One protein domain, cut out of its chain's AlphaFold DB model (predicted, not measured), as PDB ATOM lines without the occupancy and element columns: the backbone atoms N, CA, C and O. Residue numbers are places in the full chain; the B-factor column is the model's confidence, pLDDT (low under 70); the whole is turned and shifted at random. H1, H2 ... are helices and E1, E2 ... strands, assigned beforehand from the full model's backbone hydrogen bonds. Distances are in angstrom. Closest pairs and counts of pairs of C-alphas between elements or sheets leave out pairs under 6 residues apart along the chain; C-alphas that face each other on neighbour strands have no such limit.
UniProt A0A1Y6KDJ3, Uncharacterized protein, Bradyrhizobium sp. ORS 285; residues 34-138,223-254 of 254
ATOM      1  N   TRP A  34     -23.558  15.241  -8.916       93.00
ATOM      2  CA  TRP A  34     -24.423  15.203 -10.096       93.00
ATOM      3  C   TRP A  34     -23.733  14.464 -11.242       93.00
ATOM      4  O   TRP A  34     -22.520  14.250 -11.211       93.00
ATOM      5  N   GLU A  35     -24.516  14.090 -12.246       89.62
ATOM      6  CA  GLU A  35     -24.048  13.402 -13.447       89.62
ATOM      7  C   GLU A  35     -24.261  14.288 -14.674       89.62
ATOM      8  O   GLU A  35     -25.278  14.970 -14.795       89.62
ATOM      9  N   SER A  36     -23.266  14.310 -15.558       85.12
ATOM     10  CA  SER A  36     -23.297  15.011 -16.848       85.12
ATOM     11  C   SER A  36     -22.251  14.376 -17.770       85.12
ATOM     12  O   SER A  36     -21.180  14.944 -17.985       85.12
ATOM     13  N   GLY A  37     -22.491  13.132 -18.200       84.62
ATOM     14  CA  GLY A  37     -21.512  12.280 -18.905       84.62
ATOM     15  C   GLY A  37     -20.381  11.740 -18.014       84.62
ATOM     16  O   GLY A  37     -19.795  10.703 -18.297       84.62
ATOM     17  N   CYS A  38     -20.107  12.410 -16.896       88.06
ATOM     18  CA  CYS A  38     -19.246  11.942 -15.815       88.06
ATOM     19  C   CYS A  38     -19.924  12.236 -14.475       88.06
ATOM     20  O   CYS A  38     -20.804  13.103 -14.390       88.06
ATOM     21  N   ARG A  39     -19.474  11.569 -13.410       91.44
ATOM     22  CA  ARG A  39     -19.865  11.916 -12.041       91.44
ATOM     23  C   ARG A  39     -19.024  13.089 -11.541       91.44
ATOM     24  O   ARG A  39     -17.796  13.047 -11.567       91.44
ATOM     25  N   PHE A  40     -19.686  14.128 -11.045       93.81
ATOM     26  CA  PHE A  40     -19.054  15.298 -10.445       93.81
ATOM     27  C   PHE A  40     -19.431  15.412  -8.973       93.81
ATOM     28  O   PHE A  40     -20.547  15.071  -8.577       93.81
ATOM     29  N   THR A  41     -18.513  15.920  -8.154       94.81
ATOM     30  CA  THR A  41     -18.753  16.181  -6.734       94.81
ATOM     31  C   THR A  41     -18.254  17.560  -6.317       94.81
ATOM     32  O   THR A  41     -17.226  18.057  -6.783       94.81
ATOM     33  N   VAL A  42     -18.990  18.184  -5.400       95.50
ATOM     34  CA  VAL A  42     -18.626  19.432  -4.730       95.50
ATOM     35  C   VAL A  42     -18.758  19.264  -3.225       95.50
ATOM     36  O   VAL A  42     -19.717  18.655  -2.749       95.50
ATOM     37  N   ARG A  43     -17.813  19.836  -2.477       95.31
ATOM     38  CA  ARG A  43     -17.944  20.049  -1.034       95.31
ATOM     39  C   ARG A  43     -18.244  21.512  -0.766       95.31
ATOM     40  O   ARG A  43     -17.643  22.380  -1.393       95.31
ATOM     41  N   TYR A  44     -19.170  21.778   0.142       95.12
ATOM     42  CA  TYR A  44     -19.570  23.132   0.492       95.12
ATOM     43  C   TYR A  44     -19.898  23.248   1.980       95.12
ATOM     44  O   TYR A  44     -20.271  22.279   2.643       95.12
ATOM     45  N   ASP A  45     -19.750  24.466   2.486       94.44
ATOM     46  CA  ASP A  45     -20.141  24.855   3.834       94.44
ATOM     47  C   ASP A  45     -21.598  25.363   3.802       94.44
ATOM     48  O   ASP A  45     -21.856  26.397   3.172       94.44
ATOM     49  N   PRO A  46     -22.556  24.675   4.452       93.56
ATOM     50  CA  PRO A  46     -23.963  25.064   4.447       93.56
ATOM     51  C   PRO A  46     -24.234  26.375   5.200       93.56
ATOM     52  O   PRO A  46     -25.288  26.970   5.007       93.56
ATOM     53  N   ALA A  47     -23.299  26.862   6.026       93.19
ATOM     54  CA  ALA A  47     -23.401  28.189   6.633       93.19
ATOM     55  C   ALA A  47     -23.030  29.317   5.652       93.19
ATOM     56  O   ALA A  47     -23.368  30.475   5.888       93.19
ATOM     57  N   LYS A  48     -22.334  28.995   4.550       92.75
ATOM     58  CA  LYS A  48     -21.905  29.958   3.518       92.75
ATOM     59  C   LYS A  48     -22.705  29.855   2.228       92.75
ATOM     60  O   LYS A  48     -22.851  30.851   1.520       92.75
ATOM     61  N   HIS A  49     -23.182  28.660   1.898       95.00
ATOM     62  CA  HIS A  49     -23.866  28.390   0.643       95.00
ATOM     63  C   HIS A  49     -25.175  27.652   0.891       95.00
ATOM     64  O   HIS A  49     -25.195  26.588   1.505       95.00
ATOM     65  N   ASP A  50     -26.253  28.210   0.346       95.88
ATOM     66  CA  ASP A  50     -27.551  27.553   0.308       95.88
ATOM     67  C   ASP A  50     -27.524  26.371  -0.676       95.88
ATOM     68  O   ASP A  50     -27.131  26.514  -1.840       95.88
ATOM     69  N   GLU A  51     -27.933  25.193  -0.205       95.56
ATOM     70  CA  GLU A  51     -27.911  23.965  -1.004       95.56
ATOM     71  C   GLU A  51     -28.862  24.048  -2.206       95.56
ATOM     72  O   GLU A  51     -28.532  23.551  -3.285       95.56
ATOM     73  N   THR A  52     -30.026  24.686  -2.050       95.94
ATOM     74  CA  THR A  52     -31.009  24.817  -3.131       95.94
ATOM     75  C   THR A  52     -30.460  25.695  -4.253       95.94
ATOM     76  O   THR A  52     -30.502  25.292  -5.415       95.94
ATOM     77  N   ARG A  53     -29.844  26.836  -3.928       96.69
ATOM     78  CA  ARG A  53     -29.143  27.691  -4.900       96.69
ATOM     79  C   ARG A  53     -27.999  26.960  -5.586       96.69
ATOM     80  O   ARG A  53     -27.848  27.073  -6.800       96.69
ATOM     81  N   LEU A  54     -27.216  26.183  -4.835       96.50
ATOM     82  CA  LEU A  54     -26.126  25.378  -5.385       96.50
ATOM     83  C   LEU A  54     -26.642  24.342  -6.394       96.50
ATOM     84  O   LEU A  54     -26.108  24.229  -7.499       96.50
ATOM     85  N   ARG A  55     -27.717  23.630  -6.048       95.56
ATOM     86  CA  ARG A  55     -28.374  22.649  -6.917       95.56
ATOM     87  C   ARG A  55     -28.951  23.297  -8.172       95.56
ATOM     88  O   ARG A  55     -28.736  22.781  -9.264       95.56
ATOM     89  N   ASN A  56     -29.626  24.435  -8.036       95.81
ATOM     90  CA  ASN A  56     -30.163  25.187  -9.169       95.81
ATOM     91  C   ASN A  56     -29.050  25.666 -10.107       95.81
ATOM     92  O   ASN A  56     -29.183  25.536 -11.319       95.81
ATOM     93  N   THR A  57     -27.929  26.167  -9.574       96.31
ATOM     94  CA  THR A  57     -26.771  26.559 -10.393       96.31
ATOM     95  C   THR A  57     -26.174  25.363 -11.124       96.31
ATOM     96  O   THR A  57     -25.839  25.483 -12.298       96.31
ATOM     97  N   VAL A  58     -26.088  24.195 -10.482       95.44
ATOM     98  CA  VAL A  58     -25.641  22.975 -11.167       95.44
ATOM     99  C   VAL A  58     -26.591  22.595 -12.300       95.44
ATOM    100  O   VAL A  58     -26.129  22.313 -13.401       95.44
ATOM    101  N   ARG A  59     -27.909  22.637 -12.077       93.31
ATOM    102  CA  ARG A  59     -28.891  22.328 -13.127       93.31
ATOM    103  C   ARG A  59     -28.834  23.325 -14.284       93.31
ATOM    104  O   ARG A  59     -28.845  22.899 -15.429       93.31
ATOM    105  N   LEU A  60     -28.665  24.614 -13.991       93.94
ATOM    106  CA  LEU A  60     -28.492  25.672 -14.991       93.94
ATOM    107  C   LEU A  60     -27.260  25.456 -15.889       93.94
ATOM    108  O   LEU A  60     -27.301  25.816 -17.061       93.94
ATOM    109  N   LEU A  61     -26.160  24.918 -15.347       94.12
ATOM    110  CA  LEU A  61     -24.875  24.824 -16.056       94.12
ATOM    111  C   LEU A  61     -24.585  23.446 -16.669       94.12
ATOM    112  O   LEU A  61     -23.894  23.378 -17.687       94.12
ATOM    113  N   PHE A  62     -25.073  22.375 -16.036       90.69
ATOM    114  CA  PHE A  62     -24.709  20.984 -16.340       90.69
ATOM    115  C   PHE A  62     -25.906  20.038 -16.468       90.69
ATOM    116  O   PHE A  62     -25.739  18.903 -16.901       90.69
ATOM    117  N   GLY A  63     -27.081  20.443 -15.990       79.94
ATOM    118  CA  GLY A  63     -28.239  19.563 -15.905       79.94
ATOM    119  C   GLY A  63     -29.157  19.654 -17.123       79.94
ATOM    120  O   GLY A  63     -28.950  20.488 -18.007       79.94
ATOM    121  N   PRO A  64     -30.217  18.824 -17.147       71.81
ATOM    122  CA  PRO A  64     -31.322  19.039 -18.069       71.81
ATOM    123  C   PRO A  64     -31.872  20.453 -17.867       71.81
ATOM    124  O   PRO A  64     -32.042  20.912 -16.733       71.81
ATOM    125  N   SER A  65     -32.117  21.142 -18.978       69.62
ATOM    126  CA  SER A  65     -32.470  22.554 -18.987       69.62
ATOM    127  C   SER A  65     -33.857  22.748 -18.368       69.62
ATOM    128  O   SER A  65     -34.878  22.418 -18.961       69.62
ATOM    129  N   ASP A  66     -33.898  23.361 -17.178       81.88
ATOM    130  CA  ASP A  66     -35.119  23.932 -16.571       81.88
ATOM    131  C   ASP A  66     -35.777  25.016 -17.451       81.88
ATOM    132  O   ASP A  66     -36.832  25.553 -17.123       81.88
ATOM    133  N   PHE A  67     -35.124  25.360 -18.558       85.56
ATOM    134  CA  PHE A  67     -35.455  26.433 -19.477       85.56
ATOM    135  C   PHE A  67     -35.815  25.893 -20.869       85.56
ATOM    136  O   PHE A  67     -35.637  26.594 -21.862       85.56
ATOM    137  N   ASP A  68     -36.281  24.647 -20.949       88.06
ATOM    138  CA  ASP A  68     -36.795  24.058 -22.184       88.06
ATOM    139  C   ASP A  68     -38.320  24.212 -22.277       88.06
ATOM    140  O   ASP A  68     -39.050  24.114 -21.284       88.06
ATOM    141  N   SER A  69     -38.808  24.474 -23.490       91.62
ATOM    142  CA  SER A  69     -40.238  24.475 -23.786       91.62
ATOM    143  C   SER A  69     -40.780  23.034 -23.824       91.62
ATOM    144  O   SER A  69     -40.016  22.084 -24.015       91.62
ATOM    145  N   PRO A  70     -42.099  22.826 -23.640       92.00
ATOM    146  CA  PRO A  70     -42.694  21.489 -23.675       92.00
ATOM    147  C   PRO A  70     -42.631  20.807 -25.051       92.00
ATOM    148  O   PRO A  70     -42.858  19.598 -25.124       92.00
ATOM    149  N   GLY A  71     -42.349  21.554 -26.124       92.75
ATOM    150  CA  GLY A  71     -42.363  21.052 -27.491       92.75
ATOM    151  C   GLY A  71     -43.777  20.828 -28.029       92.75
ATOM    152  O   GLY A  71     -44.750  20.666 -27.288       92.75
ATOM    153  N   THR A  72     -43.897  20.772 -29.353       92.19
ATOM    154  CA  THR A  72     -45.127  20.300 -30.006       92.19
ATOM    155  C   THR A  72     -45.124  18.767 -30.084       92.19
ATOM    156  O   THR A  72     -44.168  18.201 -30.619       92.19
ATOM    157  N   PRO A  73     -46.172  18.063 -29.609       92.62
ATOM    158  CA  PRO A  73     -46.285  16.621 -29.798       92.62
ATOM    159  C   PRO A  73     -46.245  16.238 -31.288       92.62
ATOM    160  O   PRO A  73     -46.814  16.961 -32.109       92.62
ATOM    161  N   PRO A  74     -45.636  15.097 -31.660       90.50
ATOM    162  CA  PRO A  74     -45.582  14.672 -33.055       90.50
ATOM    163  C   PRO A  74     -46.983  14.509 -33.661       90.50
ATOM    164  O   PRO A  74     -47.812  13.770 -33.128       90.50
ATOM    165  N   ALA A  75     -47.234  15.164 -34.797       95.62
ATOM    166  CA  ALA A  75     -48.516  15.104 -35.494       95.62
ATOM    167  C   ALA A  75     -48.307  14.940 -37.004       95.62
ATOM    168  O   ALA A  75     -48.116  15.915 -37.722       95.62
ATOM    169  N   PHE A  76     -48.342  13.696 -37.490       95.31
ATOM    170  CA  PHE A  76     -48.062  13.358 -38.898       95.31
ATOM    171  C   PHE A  76     -49.293  12.917 -39.697       95.31
ATOM    172  O   PHE A  76     -49.198  12.638 -40.891       95.31
ATOM    173  N   ASP A  77     -50.453  12.850 -39.052       95.56
ATOM    174  CA  ASP A  77     -51.717  12.486 -39.675       95.56
ATOM    175  C   ASP A  77     -52.885  13.256 -39.031       95.56
ATOM    176  O   ASP A  77     -52.728  13.819 -37.939       95.56
ATOM    177  N   PRO A  78     -54.064  13.289 -39.679       96.38
ATOM    178  CA  PRO A  78     -55.197  14.062 -39.172       96.38
ATOM    179  C   PRO A  78     -55.685  13.635 -37.781       96.38
ATOM    180  O   PRO A  78     -56.154  14.473 -37.009       96.38
ATOM    181  N   LYS A  79     -55.560  12.350 -37.419       96.69
ATOM    182  CA  LYS A  79     -55.964  11.855 -36.094       96.69
ATOM    183  C   LYS A  79     -55.026  12.397 -35.015       96.69
ATOM    184  O   LYS A  79     -55.499  12.821 -33.963       96.69
ATOM    185  N   ALA A  80     -53.720  12.411 -35.274       97.50
ATOM    186  CA  ALA A  80     -52.738  12.994 -34.368       97.50
ATOM    187  C   ALA A  80     -52.938  14.513 -34.211       97.50
ATOM    188  O   ALA A  80     -52.925  15.015 -33.090       97.50
ATOM    189  N   VAL A  81     -53.228  15.229 -35.306       97.88
ATOM    190  CA  VAL A  81     -53.560  16.667 -35.266       97.88
ATOM    191  C   VAL A  81     -54.797  16.944 -34.412       97.88
ATOM    192  O   VAL A  81     -54.798  17.874 -33.601       97.88
ATOM    193  N   ALA A  82     -55.847  16.131 -34.548       97.19
ATOM    194  CA  ALA A  82     -57.063  16.286 -33.756       97.19
ATOM    195  C   ALA A  82     -56.793  16.176 -32.244       97.19
ATOM    196  O   ALA A  82     -57.411  16.897 -31.459       97.19
ATOM    197  N   ALA A  83     -55.836  15.329 -31.848       97.38
ATOM    198  CA  ALA A  83     -55.446  15.105 -30.457       97.38
ATOM    199  C   ALA A  83     -54.546  16.204 -29.857       97.38
ATOM    200  O   ALA A  83     -54.312  16.193 -28.648       97.38
ATOM    201  N   LEU A  84     -54.041  17.150 -30.660       97.38
ATOM    202  CA  LEU A  84     -53.232  18.259 -30.150       97.38
ATOM    203  C   LEU A  84     -54.049  19.155 -29.212       97.38
ATOM    204  O   LEU A  84     -55.198  19.496 -29.506       97.38
ATOM    205  N   ASP A  85     -53.425  19.600 -28.124       96.62
ATOM    206  CA  ASP A  85     -54.002  20.522 -27.140       96.62
ATOM    207  C   ASP A  85     -53.110  21.774 -27.029       96.62
ATOM    208  O   ASP A  85     -52.167  21.795 -26.229       96.62
ATOM    209  N   PRO A  86     -53.368  22.817 -27.845       95.81
ATOM    210  CA  PRO A  86     -52.618  24.067 -27.775       95.81
ATOM    211  C   PRO A  86     -52.707  24.753 -26.406       95.81
ATOM    212  O   PRO A  86     -51.753  25.402 -25.983       95.81
ATOM    213  N   ASP A  87     -53.819  24.592 -25.685       96.81
ATOM    214  CA  ASP A  87     -54.001  25.224 -24.379       96.81
ATOM    215  C   ASP A  87     -53.150  24.533 -23.311       96.81
ATOM    216  O   ASP A  87     -52.665  25.177 -22.379       96.81
ATOM    217  N   LYS A  88     -52.914  23.221 -23.436       96.19
ATOM    218  CA  LYS A  88     -51.933  22.518 -22.601       96.19
ATOM    219  C   LYS A  88     -50.520  23.042 -22.835       96.19
ATOM    220  O   LYS A  88     -49.797  23.205 -21.851       96.19
ATOM    221  N   ILE A  89     -50.136  23.323 -24.081       95.50
ATOM    222  CA  ILE A  89     -48.828  23.925 -24.393       95.50
ATOM    223  C   ILE A  89     -48.714  25.306 -23.750       95.50
ATOM    224  O   ILE A  89     -47.779  25.535 -22.988       95.50
ATOM    225  N   ASP A  90     -49.707  26.177 -23.946       96.69
ATOM    226  CA  ASP A  90     -49.740  27.517 -23.345       96.69
ATOM    227  C   ASP A  90     -49.639  27.475 -21.807       96.69
ATOM    228  O   ASP A  90     -48.792  28.148 -21.213       96.69
ATOM    229  N   ARG A  91     -50.440  26.627 -21.142       97.69
ATOM    230  CA  ARG A  91     -50.376  26.455 -19.679       97.69
ATOM    231  C   ARG A  91     -49.017  25.939 -19.211       97.69
ATOM    232  O   ARG A  91     -48.502  26.430 -18.210       97.69
ATOM    233  N   THR A  92     -48.445  24.963 -19.916       96.12
ATOM    234  CA  THR A  92     -47.143  24.385 -19.549       96.12
ATOM    235  C   THR A  92     -46.031  25.413 -19.727       96.12
ATOM    236  O   THR A  92     -45.209  25.576 -18.836       96.12
ATOM    237  N   CYS A  93     -46.060  26.184 -20.812       96.50
ATOM    238  CA  CYS A  93     -45.131  27.281 -21.053       96.50
ATOM    239  C   CYS A  93     -45.178  28.357 -19.967       96.50
ATOM    240  O   CYS A  93     -44.135  28.749 -19.444       96.50
ATOM    241  N   LYS A  94     -46.379  28.798 -19.575       96.81
ATOM    242  CA  LYS A  94     -46.557  29.743 -18.462       96.81
ATOM    243  C   LYS A  94     -45.991  29.184 -17.157       96.81
ATOM    244  O   LYS A  94     -45.236  29.874 -16.483       96.81
ATOM    245  N   ALA A  95     -46.285  27.922 -16.847       96.06
ATOM    246  CA  ALA A  95     -45.762  27.262 -15.654       96.06
ATOM    247  C   ALA A  95     -44.226  27.145 -15.667       96.06
ATOM    248  O   ALA A  95     -43.596  27.412 -14.645       96.06
ATOM    249  N   SER A  96     -43.617  26.799 -16.806       94.81
ATOM    250  CA  SER A  96     -42.157  26.728 -16.952       94.81
ATOM    251  C   SER A  96     -41.500  28.097 -16.782       94.81
ATOM    252  O   SER A  96     -40.522  28.218 -16.048       94.81
ATOM    253  N   LEU A  97     -42.059  29.145 -17.398       95.62
ATOM    254  CA  LEU A  97     -41.573  30.518 -17.239       95.62
ATOM    255  C   LEU A  97     -41.674  30.979 -15.778       95.62
ATOM    256  O   LEU A  97     -40.705  31.507 -15.232       95.62
ATOM    257  N   ASP A  98     -42.804  30.727 -15.117       95.69
ATOM    258  CA  ASP A  98     -42.999  31.076 -13.708       95.69
ATOM    259  C   ASP A  98     -42.035  30.321 -12.786       95.69
ATOM    260  O   ASP A  98     -41.482  30.907 -11.851       95.69
ATOM    261  N   ALA A  99     -41.812  29.029 -13.039       93.31
ATOM    262  CA  ALA A  99     -40.868  28.217 -12.278       93.31
ATOM    263  C   ALA A  99     -39.434  28.742 -12.446       93.31
ATOM    264  O   ALA A  99     -38.754  29.014 -11.456       93.31
ATOM    265  N   ALA A 100     -39.001  28.979 -13.685       92.75
ATOM    266  CA  ALA A 100     -37.674  29.495 -14.000       92.75
ATOM    267  C   ALA A 100     -37.441  30.920 -13.443       92.75
ATOM    268  O   ALA A 100     -36.346  31.255 -12.969       92.75
ATOM    269  N   ALA A 101     -38.486  31.751 -13.384       93.38
ATOM    270  CA  ALA A 101     -38.460  33.080 -12.768       93.38
ATOM    271  C   ALA A 101     -38.324  33.061 -11.231       93.38
ATOM    272  O   ALA A 101     -37.946  34.073 -10.637       93.38
ATOM    273  N   ARG A 102     -38.538  31.918 -10.573       94.06
ATOM    274  CA  ARG A 102     -38.362  31.761  -9.115       94.06
ATOM    275  C   ARG A 102     -37.048  31.096  -8.718       94.06
ATOM    276  O   ARG A 102     -36.713  31.106  -7.539       94.06
ATOM    277  N   LEU A 103     -36.303  30.532  -9.670       93.81
ATOM    278  CA  LEU A 103     -35.019  29.900  -9.381       93.81
ATOM    279  C   LEU A 103     -34.002  30.922  -8.868       93.81
ATOM    280  O   LEU A 103     -33.758  31.957  -9.485       93.81
ATOM    281  N   GLU A 104     -33.373  30.600  -7.749       95.62
ATOM    282  CA  GLU A 104     -32.245  31.352  -7.216       95.62
ATOM    283  C   GLU A 104     -30.949  30.581  -7.444       95.62
ATOM    284  O   GLU A 104     -30.942  29.347  -7.427       95.62
ATOM    285  N   PHE A 105     -29.850  31.310  -7.622       96.44
ATOM    286  CA  PHE A 105     -28.554  30.757  -7.998       96.44
ATOM    287  C   PHE A 105     -27.460  31.230  -7.043       96.44
ATOM    288  O   PHE A 105     -27.587  32.260  -6.376       96.44
ATOM    289  N   ILE A 106     -26.359  30.483  -6.985       97.12
ATOM    290  CA  ILE A 106     -25.119  30.977  -6.386       97.12
ATOM    291  C   ILE A 106     -24.671  32.231  -7.139       97.12
ATOM    292  O   ILE A 106     -24.698  32.273  -8.370       97.12
ATOM    293  N   ALA A 107     -24.236  33.240  -6.386       95.94
ATOM    294  CA  ALA A 107     -23.716  34.477  -6.941       95.94
ATOM    295  C   ALA A 107     -22.422  34.208  -7.726       95.94
ATOM    296  O   ALA A 107     -21.350  34.028  -7.148       95.94
ATOM    297  N   LEU A 108     -22.535  34.190  -9.053       97.00
ATOM    298  CA  LEU A 108     -21.417  34.173  -9.990       97.00
ATOM    299  C   LEU A 108     -21.521  35.420 -10.880       97.00
ATOM    300  O   LEU A 108     -22.617  35.727 -11.356       97.00
ATOM    301  N   PRO A 109     -20.417  36.139 -11.139       98.06
ATOM    302  CA  PRO A 109     -20.391  37.195 -12.143       98.06
ATOM    303  C   PRO A 109     -21.019  36.751 -13.477       98.06
ATOM    304  O   PRO A 109     -20.540  35.818 -14.124       98.06
ATOM    305  N   GLY A 110     -22.104  37.426 -13.873       97.31
ATOM    306  CA  GLY A 110     -22.853  37.154 -15.108       97.31
ATOM    307  C   GLY A 110     -23.988  36.126 -14.993       97.31
ATOM    308  O   GLY A 110     -24.659  35.871 -15.993       97.31
ATOM    309  N   VAL A 111     -24.253  35.549 -13.812       97.06
ATOM    310  CA  VAL A 111     -25.310  34.528 -13.653       97.06
ATOM    311  C   VAL A 111     -26.703  35.077 -13.950       97.06
ATOM    312  O   VAL A 111     -27.489  34.415 -14.622       97.06
ATOM    313  N   ASP A 112     -26.991  36.309 -13.529       95.62
ATOM    314  CA  ASP A 112     -28.290  36.936 -13.785       95.62
ATOM    315  C   ASP A 112     -28.476  37.275 -15.265       95.62
ATOM    316  O   ASP A 112     -29.587  37.180 -15.785       95.62
ATOM    317  N   ASP A 113     -27.400  37.638 -15.966       97.38
ATOM    318  CA  ASP A 113     -27.436  37.894 -17.407       97.38
ATOM    319  C   ASP A 113     -27.720  36.600 -18.169       97.38
ATOM    320  O   ASP A 113     -28.579  36.575 -19.053       97.38
ATOM    321  N   TYR A 114     -27.050  35.508 -17.791       96.75
ATOM    322  CA  TYR A 114     -27.282  34.191 -18.381       96.75
ATOM    323  C   TYR A 114     -28.689  33.676 -18.090       96.75
ATOM    324  O   TYR A 114     -29.378  33.217 -19.000       96.75
ATOM    325  N   ARG A 115     -29.168  33.847 -16.854       95.31
ATOM    326  CA  ARG A 115     -30.546  33.543 -16.473       95.31
ATOM    327  C   ARG A 115     -31.547  34.304 -17.341       95.31
ATOM    328  O   ARG A 115     -32.472  33.694 -17.870       95.31
ATOM    329  N   ARG A 116     -31.383  35.621 -17.506       95.81
ATOM    330  CA  ARG A 116     -32.279  36.428 -18.353       95.81
ATOM    331  C   ARG A 116     -32.242  35.974 -19.810       95.81
ATOM    332  O   ARG A 116     -33.291  35.923 -20.444       95.81
ATOM    333  N   ALA A 117     -31.071  35.600 -20.320       96.25
ATOM    334  CA  ALA A 117     -30.941  35.074 -21.673       96.25
ATOM    335  C   ALA A 117     -31.652  33.717 -21.841       96.25
ATOM    336  O   ALA A 117     -32.410  33.547 -22.792       96.25
ATOM    337  N   LYS A 118     -31.512  32.791 -20.881       95.75
ATOM    338  CA  LYS A 118     -32.246  31.512 -20.877       95.75
ATOM    339  C   LYS A 118     -33.760  31.702 -20.748       95.75
ATOM    340  O   LYS A 118     -34.513  30.997 -21.405       95.75
ATOM    341  N   MET A 119     -34.214  32.674 -19.957       96.00
ATOM    342  CA  MET A 119     -35.636  33.039 -19.878       96.00
ATOM    343  C   MET A 119     -36.179  33.559 -21.213       96.00
ATOM    344  O   MET A 119     -37.291  33.207 -21.598       96.00
ATOM    345  N   ALA A 120     -35.405  34.386 -21.923       96.69
ATOM    346  CA  ALA A 120     -35.787  34.878 -23.244       96.69
ATOM    347  C   ALA A 120     -35.861  33.738 -24.273       96.69
ATOM    348  O   ALA A 120     -36.834  33.661 -25.016       96.69
ATOM    349  N   GLU A 121     -34.885  32.825 -24.266       96.69
ATOM    350  CA  GLU A 121     -34.876  31.624 -25.114       96.69
ATOM    351  C   GLU A 121     -36.071  30.698 -24.837       96.69
ATOM    352  O   GLU A 121     -36.726  30.247 -25.778       96.69
ATOM    353  N   LEU A 122     -36.397  30.451 -23.560       96.50
ATOM    354  CA  LEU A 122     -37.574  29.668 -23.167       96.50
ATOM    355  C   LEU A 122     -38.859  30.319 -23.685       96.50
ATOM    356  O   LEU A 122     -39.710  29.641 -24.257       96.50
ATOM    357  N   LYS A 123     -39.003  31.636 -23.497       97.56
ATOM    358  CA  LYS A 123     -40.188  32.363 -23.956       97.56
ATOM    359  C   LYS A 123     -40.339  32.269 -25.477       97.56
ATOM    360  O   LYS A 123     -41.427  31.969 -25.951       97.56
ATOM    361  N   ASP A 124     -39.260  32.494 -26.216       98.19
ATOM    362  CA  ASP A 124     -39.244  32.413 -27.679       98.19
ATOM    363  C   ASP A 124     -39.583  31.001 -28.185       98.19
ATOM    364  O   ASP A 124     -40.431  30.837 -29.060       98.19
ATOM    365  N   SER A 125     -39.018  29.967 -27.557       97.31
ATOM    366  CA  SER A 125     -39.337  28.566 -27.869       97.31
ATOM    367  C   SER A 125     -40.799  28.227 -27.568       97.31
ATOM    368  O   SER A 125     -41.446  27.526 -28.339       97.31
ATOM    369  N   CYS A 126     -41.354  28.776 -26.489       97.75
ATOM    370  CA  CYS A 126     -42.770  28.650 -26.163       97.75
ATOM    371  C   CYS A 126     -43.690  29.357 -27.165       97.75
ATOM    372  O   CYS A 126     -44.716  28.795 -27.549       97.75
ATOM    373  N   ASP A 127     -43.329  30.563 -27.610       98.19
ATOM    374  CA  ASP A 127     -44.074  31.282 -28.644       98.19
ATOM    375  C   ASP A 127     -44.052  30.488 -29.969       98.19
ATOM    376  O   ASP A 127     -45.089  30.345 -30.622       98.19
ATOM    377  N   PHE A 128     -42.898  29.908 -30.329       98.31
ATOM    378  CA  PHE A 128     -42.749  29.009 -31.478       98.31
ATOM    379  C   PHE A 128     -43.639  27.765 -31.353       98.31
ATOM    380  O   PHE A 128     -44.428  27.486 -32.257       98.31
ATOM    381  N   ASP A 129     -43.551  27.032 -30.239       97.69
ATOM    382  CA  ASP A 129     -44.302  25.790 -30.022       97.69
ATOM    383  C   ASP A 129     -45.812  26.027 -30.030       97.69
ATOM    384  O   ASP A 129     -46.575  25.226 -30.577       97.69
ATOM    385  N   LEU A 130     -46.257  27.142 -29.450       98.12
ATOM    386  CA  LEU A 130     -47.664  27.511 -29.429       98.12
ATOM    387  C   LEU A 130     -48.173  27.858 -30.832       98.12
ATOM    388  O   LEU A 130     -49.226  27.353 -31.231       98.12
ATOM    389  N   ALA A 131     -47.429  28.667 -31.593       98.38
ATOM    390  CA  ALA A 131     -47.764  28.987 -32.979       98.38
ATOM    391  C   ALA A 131     -47.796  27.723 -33.849       98.38
ATOM    392  O   ALA A 131     -48.762  27.503 -34.576       98.38
ATOM    393  N   HIS A 132     -46.794  26.850 -33.717       98.31
ATOM    394  CA  HIS A 132     -46.697  25.586 -34.444       98.31
ATOM    395  C   HIS A 132     -47.870  24.648 -34.119       98.31
ATOM    396  O   HIS A 132     -48.569  24.185 -35.022       98.31
ATOM    397  N   THR A 133     -48.159  24.435 -32.830       98.25
ATOM    398  CA  THR A 133     -49.262  23.571 -32.377       98.25
ATOM    399  C   THR A 133     -50.622  24.101 -32.841       98.25
ATOM    400  O   THR A 133     -51.462  23.329 -33.309       98.25
ATOM    401  N   ARG A 134     -50.857  25.418 -32.750       98.38
ATOM    402  CA  ARG A 134     -52.086  26.052 -33.265       98.38
ATOM    403  C   ARG A 134     -52.166  25.979 -34.784       98.38
ATOM    404  O   ARG A 134     -53.246  25.735 -35.316       98.38
ATOM    405  N   GLY A 135     -51.033  26.131 -35.464       98.31
ATOM    406  CA  GLY A 135     -50.895  26.121 -36.916       98.31
ATOM    407  C   GLY A 135     -51.454  24.877 -37.596       98.31
ATOM    408  O   GLY A 135     -52.003  24.983 -38.690       98.31
ATOM    409  N   PHE A 136     -51.405  23.720 -36.928       98.12
ATOM    410  CA  PHE A 136     -52.041  22.496 -37.425       98.12
ATOM    411  C   PHE A 136     -53.561  22.605 -37.572       98.12
ATOM    412  O   PHE A 136     -54.129  21.974 -38.455       98.12
ATOM    413  N   LYS A 137     -54.230  23.376 -36.707       96.62
ATOM    414  CA  LYS A 137     -55.696  23.542 -36.711       96.62
ATOM    415  C   LYS A 137     -56.129  24.860 -37.350       96.62
ATOM    416  O   LYS A 137     -57.227  24.973 -37.885       96.62
ATOM    417  N   THR A 138     -55.288  25.881 -37.258       97.75
ATOM    418  CA  THR A 138     -55.552  27.237 -37.734       97.75
ATOM    419  C   THR A 138     -54.273  27.765 -38.378       97.75
ATOM    420  O   THR A 138     -53.422  28.307 -37.675       97.75
ATOM    421  N   THR A 223     -30.260  30.936 -33.146       96.06
ATOM    422  CA  THR A 223     -29.546  32.185 -33.463       96.06
ATOM    423  C   THR A 223     -28.611  32.627 -32.335       96.06
ATOM    424  O   THR A 223     -27.602  33.292 -32.582       96.06
ATOM    425  N   GLY A 224     -28.921  32.246 -31.094       93.94
ATOM    426  CA  GLY A 224     -28.171  32.581 -29.890       93.94
ATOM    427  C   GLY A 224     -27.200  31.505 -29.410       93.94
ATOM    428  O   GLY A 224     -26.426  31.800 -28.501       93.94
ATOM    429  N   GLU A 225     -27.185  30.307 -30.005       93.38
ATOM    430  CA  GLU A 225     -26.471  29.120 -29.498       93.38
ATOM    431  C   GLU A 225     -25.033  29.428 -29.054       93.38
ATOM    432  O   GLU A 225     -24.670  29.231 -27.895       93.38
ATOM    433  N   LYS A 226     -24.222  30.013 -29.946       95.94
ATOM    434  CA  LYS A 226     -22.812  30.336 -29.660       95.94
ATOM    435  C   LYS A 226     -22.651  31.311 -28.495       95.94
ATOM    436  O   LYS A 226     -21.730  31.173 -27.693       95.94
ATOM    437  N   LYS A 227     -23.529  32.314 -28.406       96.19
ATOM    438  CA  LYS A 227     -23.513  33.294 -27.315       96.19
ATOM    439  C   LYS A 227     -23.906  32.625 -26.001       96.19
ATOM    440  O   LYS A 227     -23.244  32.849 -24.989       96.19
ATOM    441  N   MET A 228     -24.952  31.804 -26.023       95.06
ATOM    442  CA  MET A 228     -25.442  31.080 -24.854       95.06
ATOM    443  C   MET A 228     -24.396  30.106 -24.321       95.06
ATOM    444  O   MET A 228     -24.145  30.087 -23.117       95.06
ATOM    445  N   GLU A 229     -23.724  29.377 -25.207       95.56
ATOM    446  CA  GLU A 229     -22.641  28.472 -24.841       95.56
ATOM    447  C   GLU A 229     -21.441  29.222 -24.251       95.56
ATOM    448  O   GLU A 229     -20.913  28.823 -23.214       95.56
ATOM    449  N   ALA A 230     -21.053  30.363 -24.826       97.75
ATOM    450  CA  ALA A 230     -19.977  31.183 -24.271       97.75
ATOM    451  C   ALA A 230     -20.298  31.681 -22.848       97.75
ATOM    452  O   ALA A 230     -19.444  31.624 -21.960       97.75
ATOM    453  N   MET A 231     -21.535  32.132 -22.606       97.62
ATOM    454  CA  MET A 231     -21.990  32.548 -21.275       97.62
ATOM    455  C   MET A 231     -21.986  31.376 -20.284       97.62
ATOM    456  O   MET A 231     -21.457  31.510 -19.178       97.62
ATOM    457  N   ARG A 232     -22.523  30.218 -20.691       96.81
ATOM    458  CA  ARG A 232     -22.549  28.988 -19.887       96.81
ATOM    459  C   ARG A 232     -21.138  28.541 -19.513       96.81
ATOM    460  O   ARG A 232     -20.861  28.333 -18.336       96.81
ATOM    461  N   SER A 233     -20.237  28.456 -20.490       97.38
ATOM    462  CA  SER A 233     -18.849  28.015 -20.316       97.38
ATOM    463  C   SER A 233     -18.054  28.937 -19.381       97.38
ATOM    464  O   SER A 233     -17.318  28.477 -18.497       97.38
ATOM    465  N   ALA A 234     -18.262  30.256 -19.488       98.06
ATOM    466  CA  ALA A 234     -17.665  31.221 -18.570       98.06
ATOM    467  C   ALA A 234     -18.157  31.024 -17.124       98.06
ATOM    468  O   ALA A 234     -17.360  31.082 -16.185       98.06
ATOM    469  N   LEU A 235     -19.453  30.769 -16.926       98.31
ATOM    470  CA  LEU A 235     -20.026  30.494 -15.605       98.31
ATOM    471  C   LEU A 235     -19.589  29.139 -15.048       98.31
ATOM    472  O   LEU A 235     -19.246  29.051 -13.872       98.31
ATOM    473  N   GLU A 236     -19.533  28.104 -15.883       96.94
ATOM    474  CA  GLU A 236     -19.005  26.789 -15.526       96.94
ATOM    475  C   GLU A 236     -17.568  26.899 -15.007       96.94
ATOM    476  O   GLU A 236     -17.250  26.370 -13.941       96.94
ATOM    477  N   THR A 237     -16.708  27.638 -15.711       97.88
ATOM    478  CA  THR A 237     -15.314  27.855 -15.299       97.88
ATOM    479  C   THR A 237     -15.237  28.521 -13.923       97.88
ATOM    480  O   THR A 237     -14.483  28.083 -13.047       97.88
ATOM    481  N   GLN A 238     -16.049  29.558 -13.698       98.00
ATOM    482  CA  GLN A 238     -16.129  30.245 -12.407       98.00
ATOM    483  C   GLN A 238     -16.638  29.319 -11.298       98.00
ATOM    484  O   GLN A 238     -16.045  29.269 -10.219       98.00
ATOM    485  N   PHE A 239     -17.691  28.551 -11.574       97.75
ATOM    486  CA  PHE A 239     -18.282  27.597 -10.643       97.75
ATOM    487  C   PHE A 239     -17.272  26.525 -10.226       97.75
ATOM    488  O   PHE A 239     -17.033  26.322  -9.034       97.75
ATOM    489  N   ARG A 240     -16.603  25.892 -11.199       96.62
ATOM    490  CA  ARG A 240     -15.569  24.879 -10.950       96.62
ATOM    491  C   ARG A 240     -14.430  25.429 -10.099       96.62
ATOM    492  O   ARG A 240     -13.983  24.744  -9.179       96.62
ATOM    493  N   LYS A 241     -13.996  26.668 -10.356       96.75
ATOM    494  CA  LYS A 241     -12.955  27.348  -9.573       96.75
ATOM    495  C   LYS A 241     -13.404  27.648  -8.141       96.75
ATOM    496  O   LYS A 241     -12.649  27.379  -7.211       96.75
ATOM    497  N   MET A 242     -14.610  28.193  -7.964       95.88
ATOM    498  CA  MET A 242     -15.163  28.555  -6.652       95.88
ATOM    499  C   MET A 242     -15.296  27.332  -5.742       95.88
ATOM    500  O   MET A 242     -14.910  27.374  -4.578       95.88
ATOM    501  N   PHE A 243     -15.799  26.233  -6.298       96.00
ATOM    502  CA  PHE A 243     -16.188  25.048  -5.541       96.00
ATOM    503  C   PHE A 243     -15.179  23.899  -5.587       96.00
ATOM    504  O   PHE A 243     -15.397  22.870  -4.949       96.00
ATOM    505  N   LYS A 244     -14.076  24.057  -6.334       95.88
ATOM    506  CA  LYS A 244     -13.058  23.014  -6.554       95.88
ATOM    507  C   LYS A 244     -13.702  21.681  -6.948       95.88
ATOM    508  O   LYS A 244     -13.425  20.641  -6.347       95.88
ATOM    509  N   VAL A 245     -14.608  21.749  -7.925       95.25
ATOM    510  CA  VAL A 245     -15.402  20.604  -8.387       95.25
ATOM    511  C   VAL A 245     -14.473  19.458  -8.768       95.25
ATOM    512  O   VAL A 245     -13.547  19.643  -9.559       95.25
ATOM    513  N   LYS A 246     -14.737  18.274  -8.221       93.69
ATOM    514  CA  LYS A 246     -14.047  17.045  -8.601       93.69
ATOM    515  C   LYS A 246     -14.854  16.325  -9.665       93.69
ATOM    516  O   LYS A 246     -16.076  16.253  -9.570       93.69
ATOM    517  N   GLN A 247     -14.155  15.803 -10.657       91.56
ATOM    518  CA  GLN A 247     -14.702  14.919 -11.671       91.56
ATOM    519  C   GLN A 247     -14.140  13.526 -11.401       91.56
ATOM    520  O   GLN A 247     -12.920  13.354 -11.377       91.56
ATOM    521  N   ASP A 248     -15.022  12.567 -11.152       87.56
ATOM    522  CA  ASP A 248     -14.668  11.154 -11.053       87.56
ATOM    523  C   ASP A 248     -14.637  10.533 -12.464       87.56
ATOM    524  O   ASP A 248     -14.935  11.210 -13.455       87.56
ATOM    525  N   LYS A 249     -14.243   9.256 -12.578       76.50
ATOM    526  CA  LYS A 249     -14.169   8.562 -13.876       76.50
ATOM    527  C   LYS A 249     -15.501   8.692 -14.628       76.50
ATOM    528  O   LYS A 249     -16.559   8.437 -14.059       76.50
ATOM    529  N   CYS A 250     -15.423   9.110 -15.886       82.62
ATOM    530  CA  CYS A 250     -16.548   9.053 -16.810       82.62
ATOM    531  C   CYS A 250     -16.772   7.582 -17.164       82.62
ATOM    532  O   CYS A 250     -15.792   6.862 -17.366       82.62
ATOM    533  N   GLU A 251     -18.021   7.128 -17.191       62.66
ATOM    534  CA  GLU A 251     -18.320   5.817 -17.761       62.66
ATOM    535  C   GLU A 251     -17.972   5.891 -19.252       62.66
ATOM    536  O   GLU A 251     -18.399   6.819 -19.945       62.66
ATOM    537  N   GLU A 252     -17.100   4.995 -19.725       52.16
ATOM    538  CA  GLU A 252     -16.890   4.843 -21.164       52.16
ATOM    539  C   GLU A 252     -18.232   4.398 -21.750       52.16
ATOM    540  O   GLU A 252     -18.873   3.495 -21.216       52.16
ATOM    541  N   ALA A 253     -18.708   5.105 -22.775       52.38
ATOM    542  CA  ALA A 253     -19.913   4.699 -23.475       52.38
ATOM    543  C   ALA A 253     -19.617   3.370 -24.184       52.38
ATOM    544  O   ALA A 253     -18.849   3.370 -25.148       52.38
ATOM    545  N   ASP A 254     -20.174   2.274 -23.661       39.28
ATOM    546  CA  ASP A 254     -20.204   0.960 -24.319       39.28
ATOM    547  C   ASP A 254     -20.947   1.019 -25.669       39.28
ATOM    548  O   ASP A 254     -22.022   1.668 -25.742       39.28
TER     549      ASP A 254
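What this domain is: This is residues 34 to 138 and 223 to 254 of the 254 residues of an uncharacterized protein of Bradyrhizobium sp. ORS 285 (UniProt A0A1Y6KDJ3). A long helical hairpin, H3 and H4 side by side, makes most of the length; H5 packs at a slant on residues 111 to 118 of H4, and H1 lies near that same end. A small ribbon of two strands, E1 and E2, lies to one side of the last residues of H5, 240 to 243, while the short helix H2 lies at the far end of the hairpin, reached by a long unnamed stretch, residues 63 to 77. The printed part has 137 residues, with five named helices and two named strands in the order E1, H1, H2, H3, H4, H5, E2; the class is mostly helix, and the sheet, E1 - E2, is antiparallel. The whole is loose, with a radius of gyration of the C-alphas of 18.2 A and spans of 54 by 38 by 28 A.

Where its parts are: Strand E1 is residues 38 to 44, 19.8 A long, and its C-alpha 38 is at (-19.246, 11.942, -15.815). Helix H1 is residues 51 to 62, 15.9 A, and H2 is the short helix of residues 78 to 82. H3 is residues 86 to 102, 24.7 A. H4, the longest helix, is residues 111 to 135, 35.6 A, from C-alpha 111 at (-25.310, 34.528, -13.653). H5 is residues 225 to 243, 26.4 A. E2 is residues 246 to 250 and ends with C-alpha 250 at (-16.548, 9.053, -16.810).

How they stand to each other: H3 and H4 form a helical hairpin and touch at a shallow tilt of 5 degrees, opposite ways; their closest C-alphas, of Pro 86 and Thr 133, are 5.7 A apart. H4 and H5 touch at a steep tilt of 39 degrees, opposite ways, closest at the C-alphas of Tyr 114 and Met 231, 6.3 A. H1 and H5 only just touch, with 3 pairs of C-alphas within 8 A, the closest those of Leu 61 and Arg 232 at 6.1 A. H1 and H4 are near each other. H2 touches no helix. The closest C-alphas of E1 and H5, of Val 42 and Phe 243, are 6.2 A apart. E1 and E2 are antiparallel, with N 41 and O 246 at 2.8 A and N 248 and O 39 at 2.8 A, within hydrogen-bond range. In H1, H2, H3, H4 and H5 every O i to N i+4 pair is within hydrogen-bond range.

The domain as a whole: The C-alphas farthest apart, of Ala 47 and Pro 78, are 57.5 A apart. Residues 139 to 222 are not printed, and C-alphas 138 and 223 are 26.8 A apart across the cut. The link from H1 to H2 is long. The mean pLDDT of the printed part is 93.3; residue 65 and residues 251 to 254 are under 70.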